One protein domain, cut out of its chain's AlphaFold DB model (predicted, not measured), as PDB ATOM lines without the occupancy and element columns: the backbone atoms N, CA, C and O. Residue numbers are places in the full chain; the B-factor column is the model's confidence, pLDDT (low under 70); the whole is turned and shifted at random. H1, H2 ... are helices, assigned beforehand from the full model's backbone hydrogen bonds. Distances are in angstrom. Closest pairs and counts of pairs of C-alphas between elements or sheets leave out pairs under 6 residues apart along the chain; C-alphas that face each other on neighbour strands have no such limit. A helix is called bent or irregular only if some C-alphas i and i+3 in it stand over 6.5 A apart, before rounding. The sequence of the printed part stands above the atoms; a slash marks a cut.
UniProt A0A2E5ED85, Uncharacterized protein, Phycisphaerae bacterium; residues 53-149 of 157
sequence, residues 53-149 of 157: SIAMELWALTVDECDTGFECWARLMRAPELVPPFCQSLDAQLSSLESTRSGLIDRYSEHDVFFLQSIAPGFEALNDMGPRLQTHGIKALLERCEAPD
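This is residues 53 to 149 of the 157 residues of an uncharacterized protein of Phycisphaerae bacterium (UniProt A0A2E5ED85). Helices form an elongated frame: bent H2 makes one long side, H1 makes the opposite side, and H3 lies between their far ends. H4 packs on H1, and H5 then reaches across to the first arm of H2. The printed part has 97 residues and is all helix, with five named helices in the order H1 to H5 and no named strand. It is compact, with a radius of gyration of the C-alphas of 14.0 A, and spans 40 by 26 by 20 A.

H2, residues 80 to 108, was assigned as one helix by its hydrogen bonds but is bent: C-alphas 93 and 96 are 7.2 A apart. Its arms are H2a, residues 80 to 93, 20.5 A, and H2b, residues 96 to 108, 19.2 A. H2a is irregular, with C-alphas 81 and 84 6.9 A apart. H1, residues 53 to 76, is 34.7 A long and begins at C-alpha 53 (4.091, -45.611, -61.796). H3 is residues 112 to 119, 11.4 A. H4, residues 123 to 136, 19.9 A, is only just irregular: C-alphas 128 and 131 are 6.6 A apart. H5, residues 138 to 146, 12.7 A, ends at C-alpha 146 (-20.300, -52.326, -36.861).

H2a and H2b stand at a steep tilt of 62 degrees. H2a touches H5, closest C-alphas Cys 87 and Cys 145, 5.3 A. H2b touches H3 only at the corner, Ile 105 to Phe 115, 6.8 A between closest C-alphas. H1 and H2b are apart. H1 touches H4 with residues 62 to 73 alone, at a steep tilt of 40 degrees, the same way; the closest C-alphas, Gly 69 and His 136, are 4.8 A apart. H1 touches H3 with residues 55 to 59 alone, closest C-alphas Ala 55 and Ile 119, 4.4 A. Every O i to N i+4 pair is within hydrogen-bond range in H1, H3 and H5, against 8 of 10 in H2a, 7 of 9 in H2b and 8 of 10 in H4.

The farthest C-alphas, Ser 53 and Glu 81, are 41.4 A apart. The printed part has no cut, and its four links are tight. Residues 108 to 114 and 148 to 149 have pLDDT under 70.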
ATOM      1  N   SER A  53       5.376 -45.908 -61.151       91.62
ATOM      2  CA  SER A  53       4.091 -45.611 -61.796       91.62
ATOM      3  C   SER A  53       2.908 -46.203 -61.032       91.62
ATOM      4  O   SER A  53       1.933 -45.502 -60.802       91.62
ATOM      5  N   ILE A  54       3.027 -47.459 -60.586       92.19
ATOM      6  CA  ILE A  54       1.987 -48.146 -59.808       92.19
ATOM      7  C   ILE A  54       1.884 -47.529 -58.412       92.19
ATOM      8  O   ILE A  54       0.785 -47.308 -57.925       92.19
ATOM      9  N   ALA A  55       3.015 -47.194 -57.781       91.94
ATOM     10  CA  ALA A  55       3.026 -46.509 -56.490       91.94
ATOM     11  C   ALA A  55       2.271 -45.171 -56.550       91.94
ATOM     12  O   ALA A  55       1.454 -44.882 -55.682       91.94
ATOM     13  N   MET A  56       2.504 -44.380 -57.602       94.31
ATOM     14  CA  MET A  56       1.836 -43.093 -57.796       94.31
ATOM     15  C   MET A  56       0.328 -43.244 -58.049       94.31
ATOM     16  O   MET A  56      -0.453 -42.427 -57.571       94.31
ATOM     17  N   GLU A  57      -0.080 -44.289 -58.769       96.62
ATOM     18  CA  GLU A  57      -1.490 -44.588 -59.037       96.62
ATOM     19  C   GLU A  57      -2.216 -45.098 -57.786       96.62
ATOM     20  O   GLU A  57      -3.262 -44.563 -57.425       96.62
ATOM     21  N   LEU A  58      -1.614 -46.041 -57.052       95.25
ATOM     22  CA  LEU A  58      -2.113 -46.494 -55.753       95.25
ATOM     23  C   LEU A  58      -2.248 -45.326 -54.773       95.25
ATOM     24  O   LEU A  58      -3.264 -45.216 -54.093       95.25
ATOM     25  N   TRP A  59      -1.264 -44.421 -54.737       96.00
ATOM     26  CA  TRP A  59      -1.332 -43.221 -53.907       96.00
ATOM     27  C   TRP A  59      -2.506 -42.315 -54.281       96.00
ATOM     28  O   TRP A  59      -3.231 -41.865 -53.395       96.00
ATOM     29  N   ALA A  60      -2.712 -42.052 -55.575       96.94
ATOM     30  CA  ALA A  60      -3.833 -41.240 -56.042       96.94
ATOM     31  C   ALA A  60      -5.182 -41.860 -55.643       96.94
ATOM     32  O   ALA A  60      -6.036 -41.165 -55.101       96.94
ATOM     33  N   LEU A  61      -5.333 -43.176 -55.809       97.75
ATOM     34  CA  LEU A  61      -6.534 -43.901 -55.390       97.75
ATOM     35  C   LEU A  61      -6.750 -43.841 -53.869       97.75
ATOM     36  O   LEU A  61      -7.878 -43.688 -53.415       97.75
ATOM     37  N   THR A  62      -5.685 -43.920 -53.064       95.56
ATOM     38  CA  THR A  62      -5.777 -43.758 -51.601       95.56
ATOM     39  C   THR A  62      -6.210 -42.343 -51.193       95.56
ATOM     40  O   THR A  62      -6.967 -42.189 -50.232       95.56
ATOM     41  N   VAL A  63      -5.763 -41.305 -51.908       95.75
ATOM     42  CA  VAL A  63      -6.232 -39.925 -51.689       95.75
ATOM     43  C   VAL A  63      -7.727 -39.822 -52.005       95.75
ATOM     44  O   VAL A  63      -8.487 -39.348 -51.159       95.75
ATOM     45  N   ASP A  64      -8.147 -40.323 -53.170       97.12
ATOM     46  CA  ASP A  64      -9.546 -40.319 -53.615       97.12
ATOM     47  C   ASP A  64     -10.467 -41.072 -52.640       97.12
ATOM     48  O   ASP A  64     -11.579 -40.619 -52.353       97.12
ATOM     49  N   GLU A  65     -10.002 -42.202 -52.096       96.81
ATOM     50  CA  GLU A  65     -10.707 -42.964 -51.061       96.81
ATOM     51  C   GLU A  65     -10.971 -42.098 -49.830       96.81
ATOM     52  O   GLU A  65     -12.098 -42.032 -49.342       96.81
ATOM     53  N   CYS A  66      -9.940 -41.408 -49.338       94.44
ATOM     54  CA  CYS A  66     -10.046 -40.588 -48.138       94.44
ATOM     55  C   CYS A  66     -10.919 -39.347 -48.357       94.44
ATOM     56  O   CYS A  66     -11.645 -38.956 -47.444       94.44
ATOM     57  N   ASP A  67     -10.856 -38.722 -49.535       94.31
ATOM     58  CA  ASP A  67     -11.715 -37.586 -49.889       94.31
ATOM     59  C   ASP A  67     -13.187 -38.013 -49.973       94.31
ATOM     60  O   ASP A  67     -14.057 -37.389 -49.357       94.31
ATOM     61  N   THR A  68     -13.460 -39.126 -50.658       95.81
ATOM     62  CA  THR A  68     -14.816 -39.682 -50.788       95.81
ATOM     63  C   THR A  68     -15.354 -40.134 -49.429       95.81
ATOM     64  O   THR A  68     -16.488 -39.831 -49.057       95.81
ATOM     65  N   GLY A  69     -14.528 -40.810 -48.631       95.00
ATOM     66  CA  GLY A  69     -14.904 -41.256 -47.296       95.00
ATOM     67  C   GLY A  69     -15.103 -40.112 -46.301       95.00
ATOM     68  O   GLY A  69     -16.001 -40.184 -45.456       95.00
ATOM     69  N   PHE A  70     -14.342 -39.019 -46.426       92.88
ATOM     70  CA  PHE A  70     -14.575 -37.798 -45.657       92.88
ATOM     71  C   PHE A  70     -15.930 -37.177 -46.002       92.88
ATOM     72  O   PHE A  70     -16.654 -36.782 -45.085       92.88
ATOM     73  N   GLU A  71     -16.304 -37.121 -47.287       92.38
ATOM     74  CA  GLU A  71     -17.640 -36.669 -47.683       92.38
ATOM     75  C   GLU A  71     -18.718 -37.535 -47.023       92.38
ATOM     76  O   GLU A  71     -19.563 -36.992 -46.308       92.38
ATOM     77  N   CYS A  72     -18.655 -38.863 -47.181       92.19
ATOM     78  CA  CYS A  72     -19.602 -39.791 -46.556       92.19
ATOM     79  C   CYS A  72     -19.728 -39.527 -45.050       92.19
ATOM     80  O   CYS A  72     -20.824 -39.295 -44.537       92.19
ATOM     81  N   TRP A  73     -18.601 -39.480 -44.337       90.00
ATOM     82  CA  TRP A  73     -18.579 -39.199 -42.905       90.00
ATOM     83  C   TRP A  73     -19.227 -37.848 -42.564       90.00
ATOM     84  O   TRP A  73     -20.092 -37.775 -41.686       90.00
ATOM     85  N   ALA A  74     -18.861 -36.776 -43.271       88.31
ATOM     86  CA  ALA A  74     -19.362 -35.432 -43.008       88.31
ATOM     87  C   ALA A  74     -20.877 -35.315 -43.248       88.31
ATOM     88  O   ALA A  74     -21.563 -34.602 -42.505       88.31
ATOM     89  N   ARG A  75     -21.406 -36.020 -44.257       88.19
ATOM     90  CA  ARG A  75     -22.845 -36.085 -44.555       88.19
ATOM     91  C   ARG A  75     -23.593 -36.854 -43.470       88.19
ATOM     92  O   ARG A  75     -24.565 -36.335 -42.921       88.19
ATOM     93  N   LEU A  76     -23.101 -38.029 -43.089       87.88
ATOM     94  CA  LEU A  76     -23.723 -38.896 -42.080       87.88
ATOM     95  C   LEU A  76     -23.735 -38.277 -40.678       87.88
ATOM     96  O   LEU A  76     -24.714 -38.414 -39.949       87.88
ATOM     97  N   MET A  77     -22.694 -37.520 -40.319       84.69
ATOM     98  CA  MET A  77     -22.656 -36.744 -39.070       84.69
ATOM     99  C   MET A  77     -23.776 -35.693 -38.982       84.69
ATOM    100  O   MET A  77     -24.155 -35.283 -37.883       84.69
ATOM    101  N   ARG A  78     -24.282 -35.214 -40.126       81.62
ATOM    102  CA  ARG A  78     -25.328 -34.181 -40.214       81.62
ATOM    103  C   ARG A  78     -26.717 -34.753 -40.483       81.62
ATOM    104  O   ARG A  78     -27.692 -34.113 -40.101       81.62
ATOM    105  N   ALA A  79     -26.787 -35.941 -41.078       85.75
ATOM    106  CA  ALA A  79     -28.011 -36.684 -41.364       85.75
ATOM    107  C   ALA A  79     -27.929 -38.112 -40.781       85.75
ATOM    108  O   ALA A  79     -27.754 -39.081 -41.528       85.75
ATOM    109  N   PRO A  80     -28.020 -38.280 -39.445       83.19
ATOM    110  CA  PRO A  80     -27.870 -39.584 -38.794       83.19
ATOM    111  C   PRO A  80     -28.908 -40.628 -39.228       83.19
ATOM    112  O   PRO A  80     -28.682 -41.827 -39.076       83.19
ATOM    113  N   GLU A  81     -30.051 -40.196 -39.759       85.56
ATOM    114  CA  GLU A  81     -31.081 -41.050 -40.350       85.56
ATOM    115  C   GLU A  81     -30.596 -41.822 -41.585       85.56
ATOM    116  O   GLU A  81     -31.159 -42.871 -41.897       85.56
ATOM    117  N   LEU A  82     -29.537 -41.346 -42.251       89.25
ATOM    118  CA  LEU A  82     -28.915 -42.007 -43.398       89.25
ATOM    119  C   LEU A  82     -27.870 -43.057 -42.990       89.25
ATOM    120  O   LEU A  82     -27.457 -43.851 -43.829       89.25
ATOM    121  N   VAL A  83     -27.474 -43.123 -41.712       90.44
ATOM    122  CA  VAL A  83     -26.473 -44.096 -41.235       90.44
ATOM    123  C   VAL A  83     -26.918 -45.546 -41.461       90.44
ATOM    124  O   VAL A  83     -26.130 -46.304 -42.023       90.44
ATOM    125  N   PRO A  84     -28.148 -45.974 -41.097       91.44
ATOM    126  CA  PRO A  84     -28.571 -47.351 -41.346       91.44
ATOM    127  C   PRO A  84     -28.551 -47.771 -42.829       91.44
ATOM    128  O   PRO A  84     -27.935 -48.799 -43.116       91.44
ATOM    129  N   PRO A  85     -29.168 -47.031 -43.782       93.56
ATOM    130  CA  PRO A  85     -29.126 -47.428 -45.190       93.56
ATOM    131  C   PRO A  85     -27.717 -47.321 -45.794       93.56
ATOM    132  O   PRO A  85     -27.350 -48.181 -46.591       93.56
ATOM    133  N   PHE A  86     -26.901 -46.347 -45.370       94.56
ATOM    134  CA  PHE A  86     -25.494 -46.269 -45.769       94.56
ATOM    135  C   PHE A  86     -24.728 -47.516 -45.343       94.56
ATOM    136  O   PHE A  86     -24.124 -48.173 -46.181       94.56
ATOM    137  N   CYS A  87     -24.792 -47.882 -44.062       93.56
ATOM    138  CA  CYS A  87     -24.043 -49.019 -43.541       93.56
ATOM    139  C   CYS A  87     -24.474 -50.348 -44.160       93.56
ATOM    140  O   CYS A  87     -23.626 -51.189 -44.437       93.56
ATOM    141  N   GLN A  88     -25.772 -50.520 -44.430       94.81
ATOM    142  CA  GLN A  88     -26.267 -51.692 -45.149       94.81
ATOM    143  C   GLN A  88     -25.689 -51.775 -46.569       94.81
ATOM    144  O   GLN A  88     -25.292 -52.852 -47.006       94.81
ATOM    145  N   SER A  89     -25.670 -50.655 -47.293       96.00
ATOM    146  CA  SER A  89     -25.180 -50.605 -48.672       96.00
ATOM    147  C   SER A  89     -23.654 -50.738 -48.744       96.00
ATOM    148  O   SER A  89     -23.140 -51.489 -49.572       96.00
ATOM    149  N   LEU A  90     -22.936 -50.076 -47.831       96.00
ATOM    150  CA  LEU A  90     -21.481 -50.129 -47.718       96.00
ATOM    151  C   LEU A  90     -21.004 -51.559 -47.437       96.00
ATOM    152  O   LEU A  90     -20.166 -52.068 -48.172       96.00
ATOM    153  N   ASP A  91     -21.569 -52.227 -46.426       95.00
ATOM    154  CA  ASP A  91     -21.196 -53.603 -46.074       95.00
ATOM    155  C   ASP A  91     -21.473 -54.582 -47.226       95.00
ATOM    156  O   ASP A  91     -20.608 -55.369 -47.611       95.00
ATOM    157  N   ALA A  92     -22.655 -54.478 -47.844       96.50
ATOM    158  CA  ALA A  92     -23.052 -55.356 -48.940       96.50
ATOM    159  C   ALA A  92     -22.129 -55.261 -50.167       96.50
ATOM    160  O   ALA A  92     -21.987 -56.249 -50.890       96.50
ATOM    161  N   GLN A  93     -21.532 -54.092 -50.417       97.56
ATOM    162  CA  GLN A  93     -20.732 -53.842 -51.618       97.56
ATOM    163  C   GLN A  93     -19.222 -53.906 -51.366       97.56
ATOM    164  O   GLN A  93     -18.488 -54.407 -52.214       97.56
ATOM    165  N   LEU A  94     -18.741 -53.439 -50.210       97.19
ATOM    166  CA  LEU A  94     -17.309 -53.244 -49.971       97.19
ATOM    167  C   LEU A  94     -16.666 -54.277 -49.050       97.19
ATOM    168  O   LEU A  94     -15.465 -54.486 -49.182       97.19
ATOM    169  N   SER A  95     -17.398 -54.972 -48.175       94.56
ATOM    170  CA  SER A  95     -16.767 -55.873 -47.193       94.56
ATOM    171  C   SER A  95     -15.939 -56.988 -47.844       94.56
ATOM    172  O   SER A  95     -14.827 -57.288 -47.405       94.56
ATOM    173  N   SER A  96     -16.431 -57.576 -48.943       96.12
ATOM    174  CA  SER A  96     -15.661 -58.582 -49.689       96.12
ATOM    175  C   SER A  96     -14.462 -57.972 -50.418       96.12
ATOM    176  O   SER A  96     -13.395 -58.582 -50.430       96.12
ATOM    177  N   LEU A  97     -14.630 -56.796 -51.028       97.25
ATOM    178  CA  LEU A  97     -13.571 -56.121 -51.779       97.25
ATOM    179  C   LEU A  97     -12.434 -55.671 -50.856       97.25
ATOM    180  O   LEU A  97     -11.262 -55.861 -51.185       97.25
ATOM    181  N   GLU A  98     -12.778 -55.157 -49.678       95.50
ATOM    182  CA  GLU A  98     -11.827 -54.765 -48.641       95.50
ATOM    183  C   GLU A  98     -11.070 -55.969 -48.078       95.50
ATOM    184  O   GLU A  98      -9.855 -55.914 -47.888       95.50
ATOM    185  N   SER A  99     -11.765 -57.090 -47.859       94.56
ATOM    186  CA  SER A  99     -11.117 -58.332 -47.431       94.56
ATOM    187  C   SER A  99     -10.101 -58.824 -48.467       94.56
ATOM    188  O   SER A  99      -8.991 -59.225 -48.102       94.56
ATOM    189  N   THR A 100     -10.436 -58.740 -49.760       94.12
ATOM    190  CA  THR A 100      -9.489 -59.019 -50.848       94.12
ATOM    191  C   THR A 100      -8.301 -58.059 -50.809       94.12
ATOM    192  O   THR A 100      -7.163 -58.529 -50.854       94.12
ATOM    193  N   ARG A 101      -8.542 -56.751 -50.655       93.12
ATOM    194  CA  ARG A 101      -7.493 -55.725 -50.583       93.12
ATOM    195  C   ARG A 101      -6.514 -55.981 -49.447       93.12
ATOM    196  O   ARG A 101      -5.312 -56.046 -49.691       93.12
ATOM    197  N   SER A 102      -7.020 -56.215 -48.237       90.94
ATOM    198  CA  SER A 102      -6.193 -56.549 -47.070       90.94
ATOM    199  C   SER A 102      -5.359 -57.806 -47.327       90.94
ATOM    200  O   SER A 102      -4.146 -57.798 -47.151       90.94
ATOM    201  N   GLY A 103      -5.975 -58.865 -47.866       89.88
ATOM    202  CA  GLY A 103      -5.260 -60.098 -48.203       89.88
ATOM    203  C   GLY A 103      -4.228 -59.951 -49.329       89.88
ATOM    204  O   GLY A 103      -3.317 -60.775 -49.424       89.88
ATOM    205  N   LEU A 104      -4.356 -58.944 -50.197       88.69
ATOM    206  CA  LEU A 104      -3.347 -58.588 -51.196       88.69
ATOM    207  C   LEU A 104      -2.219 -57.760 -50.571       88.69
ATOM    208  O   LEU A 104      -1.054 -58.065 -50.819       88.69
ATOM    209  N   ILE A 105      -2.546 -56.773 -49.734       87.94
ATOM    210  CA  ILE A 105      -1.580 -55.945 -48.997       87.94
ATOM    211  C   ILE A 105      -0.702 -56.811 -48.082       87.94
ATOM    212  O   ILE A 105       0.522 -56.676 -48.122       87.94
ATOM    213  N   ASP A 106      -1.295 -57.767 -47.360       83.62
ATOM    214  CA  ASP A 106      -0.590 -58.703 -46.469       83.62
ATOM    215  C   ASP A 106       0.474 -59.539 -47.203       83.62
ATOM    216  O   ASP A 106       1.471 -59.964 -46.614       83.62
ATOM    217  N   ARG A 107       0.302 -59.776 -48.514       76.00
ATOM    218  CA  ARG A 107       1.305 -60.476 -49.342       76.00
ATOM    219  C   ARG A 107       2.520 -59.604 -49.658       76.00
ATOM    220  O   ARG A 107       3.575 -60.156 -49.962       76.00
ATOM    221  N   TYR A 108       2.376 -58.278 -49.625       67.75
ATOM    222  CA  TYR A 108       3.460 -57.320 -49.866       67.75
ATOM    223  C   TYR A 108       4.138 -56.864 -48.580       67.75
ATOM    224  O   TYR A 108       5.347 -56.626 -48.581       67.75
ATOM    225  N   SER A 109       3.389 -56.742 -47.488       62.56
ATOM    226  CA  SER A 109       3.930 -56.334 -46.198       62.56
ATOM    227  C   SER A 109       3.128 -56.926 -45.050       62.56
ATOM    228  O   SER A 109       1.909 -56.889 -45.091       62.56
ATOM    229  N   GLU A 110       3.802 -57.370 -43.987       54.00
ATOM    230  CA  GLU A 110       3.152 -57.942 -42.796       54.00
ATOM    231  C   GLU A 110       2.241 -56.943 -42.036       54.00
ATOM    232  O   GLU A 110       1.538 -57.357 -41.116       54.00
ATOM    233  N   HIS A 111       2.237 -55.642 -42.389       54.00
ATOM    234  CA  HIS A 111       1.399 -54.611 -41.756       54.00
ATOM    235  C   HIS A 111       1.016 -53.444 -42.699       54.00
ATOM    236  O   HIS A 111       1.891 -52.888 -43.362       54.00
ATOM    237  N   ASP A 112      -0.238 -52.963 -42.623       55.53
ATOM    238  CA  ASP A 112      -0.810 -51.812 -43.370       55.53
ATOM    239  C   ASP A 112       0.096 -50.556 -43.427       55.53
ATOM    240  O   ASP A 112       0.173 -49.855 -44.438       55.53
ATOM    241  N   VAL A 113       0.835 -50.267 -42.346       56.09
ATOM    242  CA  VAL A 113       1.732 -49.094 -42.239       56.09
ATOM    243  C   VAL A 113       2.899 -49.163 -43.231       56.09
ATOM    244  O   VAL A 113       3.341 -48.129 -43.738       56.09
ATOM    245  N   PHE A 114       3.392 -50.363 -43.543       66.19
ATOM    246  CA  PHE A 114       4.480 -50.549 -44.505       66.19
ATOM    247  C   PHE A 114       4.001 -50.380 -45.948       66.19
ATOM    248  O   PHE A 114       4.764 -49.913 -46.798       66.19
ATOM    249  N   PHE A 115       2.736 -50.689 -46.225       79.38
ATOM    250  CA  PHE A 115       2.149 -50.479 -47.540       79.38
ATOM    251  C   PHE A 115       2.027 -48.990 -47.876       79.38
ATOM    252  O   PHE A 115       2.549 -48.557 -48.902       79.38
ATOM    253  N   LEU A 116       1.456 -48.179 -46.976       82.31
ATOM    254  CA  LEU A 116       1.322 -46.734 -47.201       82.31
ATOM    255  C   LEU A 116       2.692 -46.050 -47.369       82.31
ATOM    256  O   LEU A 116       2.861 -45.188 -48.229       82.31
ATOM    257  N   GLN A 117       3.701 -46.488 -46.607       85.19
ATOM    258  CA  GLN A 117       5.095 -46.053 -46.777       85.19
ATOM    259  C   GLN A 117       5.674 -46.395 -48.155       85.19
ATOM    260  O   GLN A 117       6.521 -45.658 -48.656       85.19
ATOM    261  N   SER A 118       5.234 -47.500 -48.757       84.56
ATOM    262  CA  SER A 118       5.742 -47.992 -50.042       84.56
ATOM    263  C   SER A 118       5.144 -47.265 -51.247       84.56
ATOM    264  O   SER A 118       5.728 -47.318 -52.329       84.56
ATOM    265  N   ILE A 119       4.003 -46.593 -51.072       90.94
ATOM    266  CA  ILE A 119       3.317 -45.859 -52.145       90.94
ATOM    267  C   ILE A 119       3.390 -44.334 -51.986       90.94
ATOM    268  O   ILE A 119       3.222 -43.611 -52.966       90.94
ATOM    269  N   ALA A 120       3.670 -43.824 -50.783       91.94
ATOM    270  CA  ALA A 120       3.710 -42.388 -50.532       91.94
ATOM    271  C   ALA A 120       4.818 -41.674 -51.337       91.94
ATOM    272  O   ALA A 120       5.964 -42.129 -51.357       91.94
ATOM    273  N   PRO A 121       4.540 -40.489 -51.922       91.69
ATOM    274  CA  PRO A 121       5.534 -39.712 -52.666       91.69
ATOM    275  C   PRO A 121       6.599 -39.070 -51.758       91.69
ATOM    276  O   PRO A 121       7.595 -38.536 -52.244       91.69
ATOM    277  N   GLY A 122       6.397 -39.095 -50.436       91.12
ATOM    278  CA  GLY A 122       7.337 -38.588 -49.446       91.12
ATOM    279  C   GLY A 122       6.801 -38.671 -48.016       91.12
ATOM    280  O   GLY A 122       5.635 -38.981 -47.781       91.12
ATOM    281  N   PHE A 123       7.665 -38.358 -47.048       89.19
ATOM    282  CA  PHE A 123       7.353 -38.443 -45.614       89.19
ATOM    283  C   PHE A 123       6.244 -37.479 -45.165       89.19
ATOM    284  O   PHE A 123       5.429 -37.826 -44.316       89.19
ATOM    285  N   GLU A 124       6.191 -36.274 -45.734       91.62
ATOM    286  CA  GLU A 124       5.142 -35.292 -45.425       91.62
ATOM    287  C   GLU A 124       3.761 -35.799 -45.856       91.62
ATOM    288  O   GLU A 124       2.829 -35.798 -45.058       91.62
ATOM    289  N   ALA A 125       3.670 -36.331 -47.077       89.81
ATOM    290  CA  ALA A 125       2.447 -36.916 -47.614       89.81
ATOM    291  C   ALA A 125       1.977 -38.119 -46.778       89.81
ATOM    292  O   ALA A 125       0.798 -38.222 -46.451       89.81
ATOM    293  N   LEU A 126       2.904 -38.988 -46.363       88.00
ATOM    294  CA  LEU A 126       2.620 -40.108 -45.462       88.00
ATOM    295  C   LEU A 126       2.014 -39.648 -44.125       88.00
ATOM    296  O   LEU A 126       1.036 -40.236 -43.664       88.00
ATOM    297  N   ASN A 127       2.587 -38.615 -43.500       89.06
ATOM    298  CA  ASN A 127       2.113 -38.111 -42.207       89.06
ATOM    299  C   ASN A 127       0.740 -37.444 -42.295       89.06
ATOM    300  O   ASN A 127      -0.015 -37.512 -41.329       89.06
ATOM    301  N   ASP A 128       0.427 -36.807 -43.423       88.44
ATOM    302  CA  ASP A 128      -0.903 -36.247 -43.663       88.44
ATOM    303  C   ASP A 128      -1.936 -37.353 -43.916       88.44
ATOM    304  O   ASP A 128      -3.032 -37.343 -43.356       88.44
ATOM    305  N   MET A 129      -1.574 -38.360 -44.716       90.19
ATOM    306  CA  MET A 129      -2.522 -39.379 -45.162       90.19
ATOM    307  C   MET A 129      -2.824 -40.449 -44.111       90.19
ATOM    308  O   MET A 129      -3.953 -40.922 -44.041       90.19
ATOM    309  N   GLY A 130      -1.851 -40.831 -43.278       88.00
ATOM    310  CA  GLY A 130      -2.030 -41.889 -42.276       88.00
ATOM    311  C   GLY A 130      -3.258 -41.680 -41.374       88.00
ATOM    312  O   GLY A 130      -4.124 -42.555 -41.333       88.00
ATOM    313  N   PRO A 131      -3.390 -40.521 -40.699       89.75
ATOM    314  CA  PRO A 131      -4.570 -40.207 -39.894       89.75
ATOM    315  C   PRO A 131      -5.862 -40.150 -40.719       89.75
ATOM    316  O   PRO A 131      -6.899 -40.638 -40.279       89.75
ATOM    317  N   ARG A 132      -5.810 -39.600 -41.939       90.44
ATOM    318  CA  ARG A 132      -6.989 -39.498 -42.815       90.44
ATOM    319  C   ARG A 132      -7.532 -40.872 -43.185       90.44
ATOM    320  O   ARG A 132      -8.738 -41.077 -43.099       90.44
ATOM    321  N   LEU A 133      -6.658 -41.819 -43.516       90.25
ATOM    322  CA  LEU A 133      -7.045 -43.190 -43.839       90.25
ATOM    323  C   LEU A 133      -7.643 -43.913 -42.622       90.25
ATOM    324  O   LEU A 133      -8.630 -44.628 -42.759       90.25
ATOM    325  N   GLN A 134      -7.101 -43.675 -41.424       88.44
ATOM    326  CA  GLN A 134      -7.636 -44.233 -40.175       88.44
ATOM    327  C   GLN A 134      -9.027 -43.697 -39.821       88.44
ATOM    328  O   GLN A 134      -9.810 -44.402 -39.198       88.44
ATOM    329  N   THR A 135      -9.356 -42.468 -40.221       86.88
ATOM    330  CA  THR A 135     -10.656 -41.865 -39.896       86.88
ATOM    331  C   THR A 135     -11.686 -42.024 -41.016       86.88
ATOM    332  O   THR A 135     -12.881 -42.162 -40.734       86.88
ATOM    333  N   HIS A 136     -11.243 -41.987 -42.274       92.00
ATOM    334  CA  HIS A 136     -12.093 -41.841 -43.461       92.00
ATOM    335  C   HIS A 136     -11.865 -42.911 -44.532       92.00
ATOM    336  O   HIS A 136     -12.620 -42.947 -45.497       92.00
ATOM    337  N   GLY A 137     -10.868 -43.784 -44.382       93.62
ATOM    338  CA  GLY A 137     -10.691 -44.927 -45.274       93.62
ATOM    339  C   GLY A 137     -11.843 -45.924 -45.167       93.62
ATOM    340  O   GLY A 137     -12.595 -45.940 -44.191       93.62
ATOM    341  N   ILE A 138     -11.964 -46.806 -46.154       94.69
ATOM    342  CA  ILE A 138     -13.073 -47.765 -46.242       94.69
ATOM    343  C   ILE A 138     -13.110 -48.698 -45.035       94.69
ATOM    344  O   ILE A 138     -14.178 -48.902 -44.461       94.69
ATOM    345  N   LYS A 139     -11.946 -49.178 -44.580       92.81
ATOM    346  CA  LYS A 139     -11.823 -49.964 -43.344       92.81
ATOM    347  C   LYS A 139     -12.425 -49.231 -42.142       92.81
ATOM    348  O   LYS A 139     -13.243 -49.797 -41.426       92.81
ATOM    349  N   ALA A 140     -12.108 -47.947 -41.978       91.12
ATOM    350  CA  ALA A 140     -12.642 -47.127 -40.894       91.12
ATOM    351  C   ALA A 140     -14.162 -46.918 -41.003       91.12
ATOM    352  O   ALA A 140     -14.872 -46.934 -39.996       91.12
ATOM    353  N   LEU A 141     -14.685 -46.725 -42.218       92.69
ATOM    354  CA  LEU A 141     -16.126 -46.588 -42.451       92.69
ATOM    355  C   LEU A 141     -16.886 -47.884 -42.134       92.69
ATOM    356  O   LEU A 141     -17.944 -47.821 -41.501       92.69
ATOM    357  N   LEU A 142     -16.337 -49.039 -42.525       92.94
ATOM    358  CA  LEU A 142     -16.881 -50.364 -42.219       92.94
ATOM    359  C   LEU A 142     -16.867 -50.634 -40.707       92.94
ATOM    360  O   LEU A 142     -17.910 -50.954 -40.141       92.94
ATOM    361  N   GLU A 143     -15.744 -50.391 -40.027       90.44
ATOM    362  CA  GLU A 143     -15.631 -50.526 -38.566       90.44
ATOM    363  C   GLU A 143     -16.646 -49.632 -37.825       90.44
ATOM    364  O   GLU A 143     -17.275 -50.043 -36.847       90.44
ATOM    365  N   ARG A 144     -16.884 -48.406 -38.310       88.88
ATOM    366  CA  ARG A 144     -17.936 -47.530 -37.762       88.88
ATOM    367  C   ARG A 144     -19.341 -48.077 -37.998       88.88
ATOM    368  O   ARG A 144     -20.231 -47.810 -37.194       88.88
ATOM    369  N   CYS A 145     -19.568 -48.812 -39.080       90.19
ATOM    370  CA  CYS A 145     -20.858 -49.434 -39.359       90.19
ATOM    371  C   CYS A 145     -21.155 -50.642 -38.460       90.19
ATOM    372  O   CYS A 145     -22.326 -50.908 -38.186       90.19
ATOM    373  N   GLU A 146     -20.133 -51.302 -37.906       86.81
ATOM    374  CA  GLU A 146     -20.300 -52.326 -36.861       86.81
ATOM    375  C   GLU A 146     -20.764 -51.731 -35.521       86.81
ATOM    376  O   GLU A 146     -21.455 -52.384 -34.734       86.81
ATOM    377  N   ALA A 147     -20.433 -50.461 -35.272       81.44
ATOM    378  CA  ALA A 147     -20.878 -49.701 -34.112       81.44
ATOM    379  C   ALA A 147     -21.513 -48.366 -34.547       81.44
ATOM    380  O   ALA A 147     -20.894 -47.322 -34.352       81.44
ATOM    381  N   PRO A 148     -22.763 -48.352 -35.064       64.50
ATOM    382  CA  PRO A 148     -23.372 -47.172 -35.698       64.50
ATOM    383  C   PRO A 148     -23.433 -45.912 -34.819       64.50
ATOM    384  O   PRO A 148     -23.469 -44.789 -35.325       64.50
ATOM    385  N   ASP A 149     -23.392 -46.070 -33.491       67.56
ATOM    386  CA  ASP A 149     -23.221 -44.961 -32.544       67.56
ATOM    387  C   ASP A 149     -21.909 -44.178 -32.754       67.56
ATOM    388  O   ASP A 149     -21.768 -43.062 -32.252       67.56
TER     389      ASP A 149